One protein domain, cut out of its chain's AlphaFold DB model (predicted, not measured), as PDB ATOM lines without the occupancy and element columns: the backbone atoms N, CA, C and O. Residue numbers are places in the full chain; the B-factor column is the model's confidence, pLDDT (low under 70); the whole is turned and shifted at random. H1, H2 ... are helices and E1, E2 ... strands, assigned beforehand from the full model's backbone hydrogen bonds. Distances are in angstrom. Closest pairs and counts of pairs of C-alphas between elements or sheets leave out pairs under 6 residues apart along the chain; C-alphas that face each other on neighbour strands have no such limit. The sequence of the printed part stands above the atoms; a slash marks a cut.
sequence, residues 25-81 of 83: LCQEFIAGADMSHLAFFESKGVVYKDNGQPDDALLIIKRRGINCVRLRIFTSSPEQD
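Overview. This is residues 25 to 81 of the 83 residues of an uncharacterized protein of Verrucomicrobia subdivision 3 bacterium (UniProt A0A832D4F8). With little regular structure, this is a flat, open loop of chain: two short strands side by side, E1 and E2, close it, H1, a long link and H2 run round between them, and residues 74 to 81 stick out as a tail. The 57 printed residues hold E1, H1, H2 and E2 in that order, a mixed class with only 19 residues in named elements, and a parallel two-strand sheet. The whole is only just loose, close to extended, with a radius of gyration of the C-alphas of 15.3 A and spans of 44 by 38 by 9 A.

Arrangement. E1, residues 32 to 34, and E2, residues 68 to 70, are parallel at 26 degrees, with N 70 and O 33 2.9 A apart, within hydrogen-bond range. With H1, residues 38 to 43, and H2, residues 57 to 63, between them, they form a strand-helix-strand unit, two parallel neighbour strands joined through helices, with a right-handed crossover. H1 and H2 are close but not clearly touching, the closest C-alphas, of Leu 38 and Ala 57, being 8.0 A apart; they run opposite ways at a steep tilt of 39 degrees. H2 and E2 are near each other, with 5 pairs of C-alphas within 10 A. In H1 and H2 every O i to N i+4 pair is within hydrogen-bond range.

Along the chain. E1 begins at C-alpha 32 (-33.435, 19.886, 32.114) and is 7.1 A long; H1 is 8.7 A, H2 10.0 A. E2, 6.8 A, ends at C-alpha 70 (-39.420, 18.186, 28.858).

Size, cuts and confidence. The C-alphas farthest apart, of Leu 25 and Glu 79, are 47.3 A apart. The printed part has no cut; the link from H1 to H2 is long. Residues 25 to 26 and 77 to 81 have pLDDT under 70.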
ATOM      1  N   LEU A  25     -15.816   9.103  27.220       63.88
ATOM      2  CA  LEU A  25     -17.225   9.390  26.965       63.88
ATOM      3  C   LEU A  25     -17.812   9.984  28.251       63.88
ATOM      4  O   LEU A  25     -18.547   9.326  28.984       63.88
ATOM      5  N   CYS A  26     -17.417  11.214  28.570       66.38
ATOM      6  CA  CYS A  26     -18.068  12.018  29.581       66.38
ATOM      7  C   CYS A  26     -19.440  12.343  29.001       66.38
ATOM      8  O   CYS A  26     -19.564  13.183  28.114       66.38
ATOM      9  N   GLN A  27     -20.453  11.587  29.418       73.31
ATOM     10  CA  GLN A  27     -21.833  11.925  29.112       73.31
ATOM     11  C   GLN A  27     -22.081  13.318  29.690       73.31
ATOM     12  O   GLN A  27     -21.911  13.524  30.895       73.31
ATOM     13  N   GLU A  28     -22.405  14.283  28.829       83.38
ATOM     14  CA  GLU A  28     -22.690  15.644  29.274       83.38
ATOM     15  C   GLU A  28     -23.834  15.612  30.293       83.38
ATOM     16  O   GLU A  28     -24.851  14.943  30.096       83.38
ATOM     17  N   PHE A  29     -23.666  16.323  31.410       91.44
ATOM     18  CA  PHE A  29     -24.702  16.410  32.433       91.44
ATOM     19  C   PHE A  29     -25.979  17.023  31.838       91.44
ATOM     20  O   PHE A  29     -25.937  18.088  31.220       91.44
ATOM     21  N   ILE A  30     -27.124  16.369  32.045       94.81
ATOM     22  CA  ILE A  30     -28.414  16.869  31.565       94.81
ATOM     23  C   ILE A  30     -28.971  17.880  32.571       94.81
ATOM     24  O   ILE A  30     -29.438  17.513  33.649       94.81
ATOM     25  N   ALA A  31     -28.976  19.153  32.183       96.25
ATOM     26  CA  ALA A  31     -29.684  20.224  32.868       96.25
ATOM     27  C   ALA A  31     -31.025  20.454  32.154       96.25
ATOM     28  O   ALA A  31     -31.078  21.075  31.089       96.25
ATOM     29  N   GLY A  32     -32.100  19.897  32.718       96.12
ATOM     30  CA  GLY A  32     -33.435  19.886  32.114       96.12
ATOM     31  C   GLY A  32     -34.423  20.881  32.729       96.12
ATOM     32  O   GLY A  32     -34.370  21.144  33.929       96.12
ATOM     33  N   ALA A  33     -35.367  21.376  31.922       97.56
ATOM     34  CA  ALA A  33     -36.512  22.177  32.373       97.56
ATOM     35  C   ALA A  33     -37.838  21.680  31.760       97.56
ATOM     36  O   ALA A  33     -37.864  21.210  30.621       97.56
ATOM     37  N   ASP A  34     -38.949  21.785  32.498       97.69
ATOM     38  CA  ASP A  34     -40.297  21.518  31.973       97.69
ATOM     39  C   ASP A  34     -40.889  22.801  31.380       97.69
ATOM     40  O   ASP A  34     -41.071  23.784  32.096       97.69
ATOM     41  N   MET A  35     -41.191  22.784  30.080       97.69
ATOM     42  CA  MET A  35     -41.730  23.941  29.349       97.69
ATOM     43  C   MET A  35     -43.154  23.687  28.835       97.69
ATOM     44  O   MET A  35     -43.605  24.336  27.893       97.69
ATOM     45  N   SER A  36     -43.891  22.752  29.444       97.50
ATOM     46  CA  SER A  36     -45.197  22.293  28.935       97.50
ATOM     47  C   SER A  36     -46.262  23.397  28.885       97.50
ATOM     48  O   SER A  36     -47.168  23.345  28.062       97.50
ATOM     49  N   HIS A  37     -46.165  24.402  29.759       97.31
ATOM     50  CA  HIS A  37     -47.096  25.536  29.811       97.31
ATOM     51  C   HIS A  37     -46.580  26.796  29.110       97.31
ATOM     52  O   HIS A  37     -47.255  27.823  29.173       97.31
ATOM     53  N   LEU A  38     -45.418  26.747  28.449       97.88
ATOM     54  CA  LEU A  38     -44.833  27.925  27.804       97.88
ATOM     55  C   LEU A  38     -45.835  28.589  26.849       97.88
ATOM     56  O   LEU A  38     -46.224  29.735  27.069       97.88
ATOM     57  N   ALA A  39     -46.350  27.815  25.890       96.44
ATOM     58  CA  ALA A  39     -47.319  28.290  24.906       96.44
ATOM     59  C   ALA A  39     -48.625  28.793  25.545       96.44
ATOM     60  O   ALA A  39     -49.211  29.774  25.088       96.44
ATOM     61  N   PHE A  40     -49.084  28.155  26.630       97.25
ATOM     62  CA  PHE A  40     -50.272  28.610  27.352       97.25
ATOM     63  C   PHE A  40     -50.059  30.015  27.923       97.25
ATOM     64  O   PHE A  40     -50.891  30.892  27.703       97.25
ATOM     65  N   PHE A  41     -48.945  30.260  28.609       98.25
ATOM     66  CA  PHE A  41     -48.661  31.572  29.189       98.25
ATOM     67  C   PHE A  41     -48.410  32.642  28.123       98.25
ATOM     68  O   PHE A  41     -48.932  33.751  28.248       98.25
ATOM     69  N   GLU A  42     -47.699  32.308  27.048       98.00
ATOM     70  CA  GLU A  42     -47.504  33.213  25.907       98.00
ATOM     71  C   GLU A  42     -48.843  33.594  25.259       98.00
ATOM     72  O   GLU A  42     -49.081  34.770  24.987       98.00
ATOM     73  N   SER A  43     -49.787  32.650  25.135       97.75
ATOM     74  CA  SER A  43     -51.145  32.942  24.641       97.75
ATOM     75  C   SER A  43     -51.935  33.902  25.545       97.75
ATOM     76  O   SER A  43     -52.866  34.567  25.093       97.75
ATOM     77  N   LYS A  44     -51.563  33.994  26.829       98.19
ATOM     78  CA  LYS A  44     -52.128  34.935  27.808       98.19
ATOM     79  C   LYS A  44     -51.370  36.266  27.864       98.19
ATOM     80  O   LYS A  44     -51.689  37.099  28.708       98.19
ATOM     81  N   GLY A  45     -50.394  36.480  26.980       97.81
ATOM     82  CA  GLY A  45     -49.607  37.710  26.910       97.81
ATOM     83  C   GLY A  45     -48.462  37.784  27.922       97.81
ATOM     84  O   GLY A  45     -47.936  38.870  28.159       97.81
ATOM     85  N   VAL A  46     -48.069  36.662  28.534       98.19
ATOM     86  CA  VAL A  46     -46.863  36.626  29.370       98.19
ATOM     87  C   VAL A  46     -45.639  36.848  28.488       98.19
ATOM     88  O   VAL A  46     -45.457  36.170  27.482       98.19
ATOM     89  N   VAL A  47     -44.787  37.789  28.895       97.81
ATOM     90  CA  VAL A  47     -43.533  38.114  28.215       97.81
ATOM     91  C   VAL A  47     -42.371  37.746  29.124       97.81
ATOM     92  O   VAL A  47     -42.221  38.311  30.212       97.81
ATOM     93  N   TYR A  48     -41.539  36.818  28.667       98.12
ATOM     94  CA  TYR A  48     -40.310  36.440  29.354       98.12
ATOM     95  C   TYR A  48     -39.215  37.468  29.081       98.12
ATOM     96  O   TYR A  48     -39.187  38.116  28.034       98.12
ATOM     97  N   LYS A  49     -38.338  37.665  30.067       97.75
ATOM     98  CA  LYS A  49     -37.279  38.672  30.009       97.75
ATOM     99  C   LYS A  49     -35.973  38.109  30.539       97.75
ATOM    100  O   LYS A  49     -35.969  37.374  31.524       97.75
ATOM    101  N   ASP A  50     -34.874  38.544  29.946       97.31
ATOM    102  CA  ASP A  50     -33.515  38.284  30.407       97.31
ATOM    103  C   ASP A  50     -32.813  39.625  30.619       97.31
ATOM    104  O   ASP A  50     -32.805  40.485  29.740       97.31
ATOM    105  N   ASN A  51     -32.313  39.857  31.834       95.94
ATOM    106  CA  ASN A  51     -31.768  41.157  32.256       95.94
ATOM    107  C   ASN A  51     -32.719  42.344  31.977       95.94
ATOM    108  O   ASN A  51     -32.297  43.432  31.592       95.94
ATOM    109  N   GLY A  52     -34.026  42.122  32.157       96.06
ATOM    110  CA  GLY A  52     -35.066  43.136  31.960       96.06
ATOM    111  C   GLY A  52     -35.485  43.368  30.503       96.06
ATOM    112  O   GLY A  52     -36.465  44.083  30.286       96.06
ATOM    113  N   GLN A  53     -34.819  42.740  29.530       97.75
ATOM    114  CA  GLN A  53     -35.162  42.838  28.110       97.75
ATOM    115  C   GLN A  53     -36.027  41.650  27.668       97.75
ATOM    116  O   GLN A  53     -35.685  40.516  28.009       97.75
ATOM    117  N   PRO A  54     -37.141  41.877  26.946       98.06
ATOM    118  CA  PRO A  54     -37.941  40.804  26.358       98.06
ATOM    119  C   PRO A  54     -37.126  39.940  25.395       98.06
ATOM    120  O   PRO A  54     -36.403  40.481  24.561       98.06
ATOM    121  N   ASP A  55     -37.272  38.621  25.493       98.19
ATOM    122  CA  ASP A  55     -36.676  37.668  24.552       98.19
ATOM    123  C   ASP A  55     -37.442  36.333  24.578       98.19
ATOM    124  O   ASP A  55     -38.278  36.096  25.457       98.19
ATOM    125  N   ASP A  56     -37.150  35.461  23.618       97.62
ATOM    126  CA  ASP A  56     -37.697  34.112  23.532       97.62
ATOM    127  C   ASP A  56     -37.284  33.266  24.749       97.62
ATOM    128  O   ASP A  56     -36.099  33.116  25.064       97.62
ATOM    129  N   ALA A  57     -38.266  32.680  25.437       97.75
ATOM    130  CA  ALA A  57     -38.034  31.935  26.671       97.75
ATOM    131  C   ALA A  57     -37.092  30.733  26.483       97.75
ATOM    132  O   ALA A  57     -36.285  30.443  27.372       97.75
ATOM    133  N   LEU A  58     -37.165  30.043  25.338       97.88
ATOM    134  CA  LEU A  58     -36.314  28.892  25.036       97.88
ATOM    135  C   LEU A  58     -34.867  29.332  24.787       97.88
ATOM    136  O   LEU A  58     -33.931  28.675  25.254       97.88
ATOM    137  N   LEU A  59     -34.665  30.470  24.121       98.00
ATOM    138  CA  LEU A  59     -33.335  31.059  23.954       98.00
ATOM    139  C   LEU A  59     -32.740  31.513  25.288       98.00
ATOM    140  O   LEU A  59     -31.554  31.272  25.536       98.00
ATOM    141  N   ILE A  60     -33.550  32.103  26.171       98.19
ATOM    142  CA  ILE A  60     -33.112  32.502  27.516       98.19
ATOM    143  C   ILE A  60     -32.584  31.281  28.276       98.19
ATOM    144  O   ILE A  60     -31.438  31.291  28.733       98.19
ATOM    145  N   ILE A  61     -33.371  30.205  28.383       97.62
ATOM    146  CA  ILE A  61     -32.945  29.016  29.140       97.62
ATOM    147  C   ILE A  61     -31.754  28.314  28.480       97.62
ATOM    148  O   ILE A  61     -30.871  27.821  29.185       97.62
ATOM    149  N   LYS A  62     -31.662  28.336  27.143       97.38
ATOM    150  CA  LYS A  62     -30.517  27.781  26.416       97.38
ATOM    151  C   LYS A  62     -29.227  28.525  26.754       97.38
ATOM    152  O   LYS A  62     -28.221  27.884  27.056       97.38
ATOM    153  N   ARG A  63     -29.248  29.864  26.765       97.62
ATOM    154  CA  ARG A  63     -28.091  30.689  27.168       97.62
ATOM    155  C   ARG A  63     -27.732  30.522  28.645       97.62
ATOM    156  O   ARG A  63     -26.572  30.685  29.008       97.62
ATOM    157  N   ARG A  64     -28.704  30.165  29.490       96.12
ATOM    158  CA  ARG A  64     -28.513  29.873  30.922       96.12
ATOM    159  C   ARG A  64     -28.019  28.444  31.201       96.12
ATOM    160  O   ARG A  64     -27.839  28.098  32.363       96.12
ATOM    161  N   GLY A  65     -27.768  27.638  30.167       95.88
ATOM    162  CA  GLY A  65     -27.157  26.312  30.298       95.88
ATOM    163  C   GLY A  65     -28.142  25.142  30.347       95.88
ATOM    164  O   GLY A  65     -27.706  24.010  30.540       95.88
ATOM    165  N   ILE A  66     -29.442  25.374  30.137       97.50
ATOM    166  CA  ILE A  66     -30.407  24.280  29.959       97.50
ATOM    167  C   ILE A  66     -30.159  23.621  28.600       97.50
ATOM    168  O   ILE A  66     -30.131  24.279  27.556       97.50
ATOM    169  N   ASN A  67     -29.964  22.304  28.611       96.25
ATOM    170  CA  ASN A  67     -29.659  21.509  27.419       96.25
ATOM    171  C   ASN A  67     -30.745  20.480  27.079       96.25
ATOM    172  O   ASN A  67     -30.679  19.868  26.014       96.25
ATOM    173  N   CYS A  68     -31.764  20.333  27.926       97.31
ATOM    174  CA  CYS A  68     -32.890  19.440  27.695       97.31
ATOM    175  C   CYS A  68     -34.212  20.118  28.075       97.31
ATOM    176  O   CYS A  68     -34.309  20.799  29.096       97.31
ATOM    177  N   VAL A  69     -35.247  19.910  27.262       97.69
ATOM    178  CA  VAL A  69     -36.604  20.383  27.549       97.69
ATOM    179  C   VAL A  69     -37.540  19.190  27.624       97.69
ATOM    180  O   VAL A  69     -37.564  18.342  26.731       97.69
ATOM    181  N   ARG A  70     -38.338  19.148  28.686       98.19
ATOM    182  CA  ARG A  70     -39.420  18.186  28.858       98.19
ATOM    183  C   ARG A  70     -40.741  18.822  28.444       98.19
ATOM    184  O   ARG A  70     -41.068  19.926  28.879       98.19
ATOM    185  N   LEU A  71     -41.515  18.080  27.656       97.12
ATOM    186  CA  LEU A  71     -42.893  18.407  27.313       97.12
ATOM    187  C   LEU A  71     -43.826  17.319  27.827       97.12
ATOM    188  O   LEU A  71     -43.595  16.125  27.629       97.12
ATOM    189  N   ARG A  72     -44.897  17.742  28.488       95.69
ATOM    190  CA  ARG A  72     -46.006  16.877  28.859       95.69
ATOM    191  C   ARG A  72     -46.998  16.824  27.708       95.69
ATOM    192  O   ARG A  72     -47.596  17.835  27.360       95.69
ATOM    193  N   ILE A  73     -47.186  15.630  27.162       92.56
ATOM    194  CA  ILE A  73     -48.188  15.358  26.137       92.56
ATOM    195  C   ILE A  73     -49.330  14.600  26.804       92.56
ATOM    196  O   ILE A  73     -49.106  13.561  27.426       92.56
ATOM    197  N   PHE A  74     -50.538  15.144  26.712       88.38
ATOM    198  CA  PHE A  74     -51.752  14.462  27.136       88.38
ATOM    199  C   PHE A  74     -52.427  13.843  25.918       88.38
ATOM    200  O   PHE A  74     -52.476  14.452  24.852       88.38
ATOM    201  N   THR A  75     -52.961  12.641  26.089       84.56
ATOM    202  CA  THR A  75     -53.869  12.022  25.128       84.56
ATOM    203  C   THR A  75     -55.279  12.159  25.673       84.56
ATOM    204  O   THR A  75     -55.528  11.762  26.812       84.56
ATOM    205  N   SER A  76     -56.191  12.693  24.876       74.12
ATOM    206  CA  SER A  76     -57.625  12.614  25.129       74.12
ATOM    207  C   SER A  76     -58.227  11.714  24.058       74.12
ATOM    208  O   SER A  76     -58.165  12.047  22.874       74.12
ATOM    209  N   SER A  77     -58.779  10.565  24.445       68.06
ATOM    210  CA  SER A  77     -59.802   9.935  23.616       68.06
ATOM    211  C   SER A  77     -61.106  10.739  23.757       68.06
ATOM    212  O   SER A  77     -61.302  11.380  24.797       68.06
ATOM    213  N   PRO A  78     -61.996  10.749  22.748       62.09
ATOM    214  CA  PRO A  78     -63.304  11.404  22.854       62.09
ATOM    215  C   PRO A  78     -64.105  10.953  24.088       62.09
ATOM    216  O   PRO A  78     -64.905  11.708  24.620       62.09
ATOM    217  N   GLU A  79     -63.870   9.736  24.580       62.00
ATOM    218  CA  GLU A  79     -64.524   9.167  25.764       62.00
ATOM    219  C   GLU A  79     -64.004   9.727  27.099       62.00
ATOM    220  O   GLU A  79     -64.636   9.527  28.135       62.00
ATOM    221  N   GLN A  80     -62.849  10.399  27.102       63.31
ATOM    222  CA  GLN A  80     -62.266  11.029  28.294       63.31
ATOM    223  C   GLN A  80     -62.726  12.482  28.476       63.31
ATOM    224  O   GLN A  80     -62.461  13.069  29.526       63.31
ATOM    225  N   ASP A  81     -63.405  13.044  27.473       58.47
ATOM    226  CA  ASP A  81     -64.035  14.358  27.524       58.47
ATOM    227  C   ASP A  81     -65.467  14.206  28.054       58.47
ATOM    228  O   ASP A  81     -66.435  14.036  27.312       58.47
TER     229      ASP A  81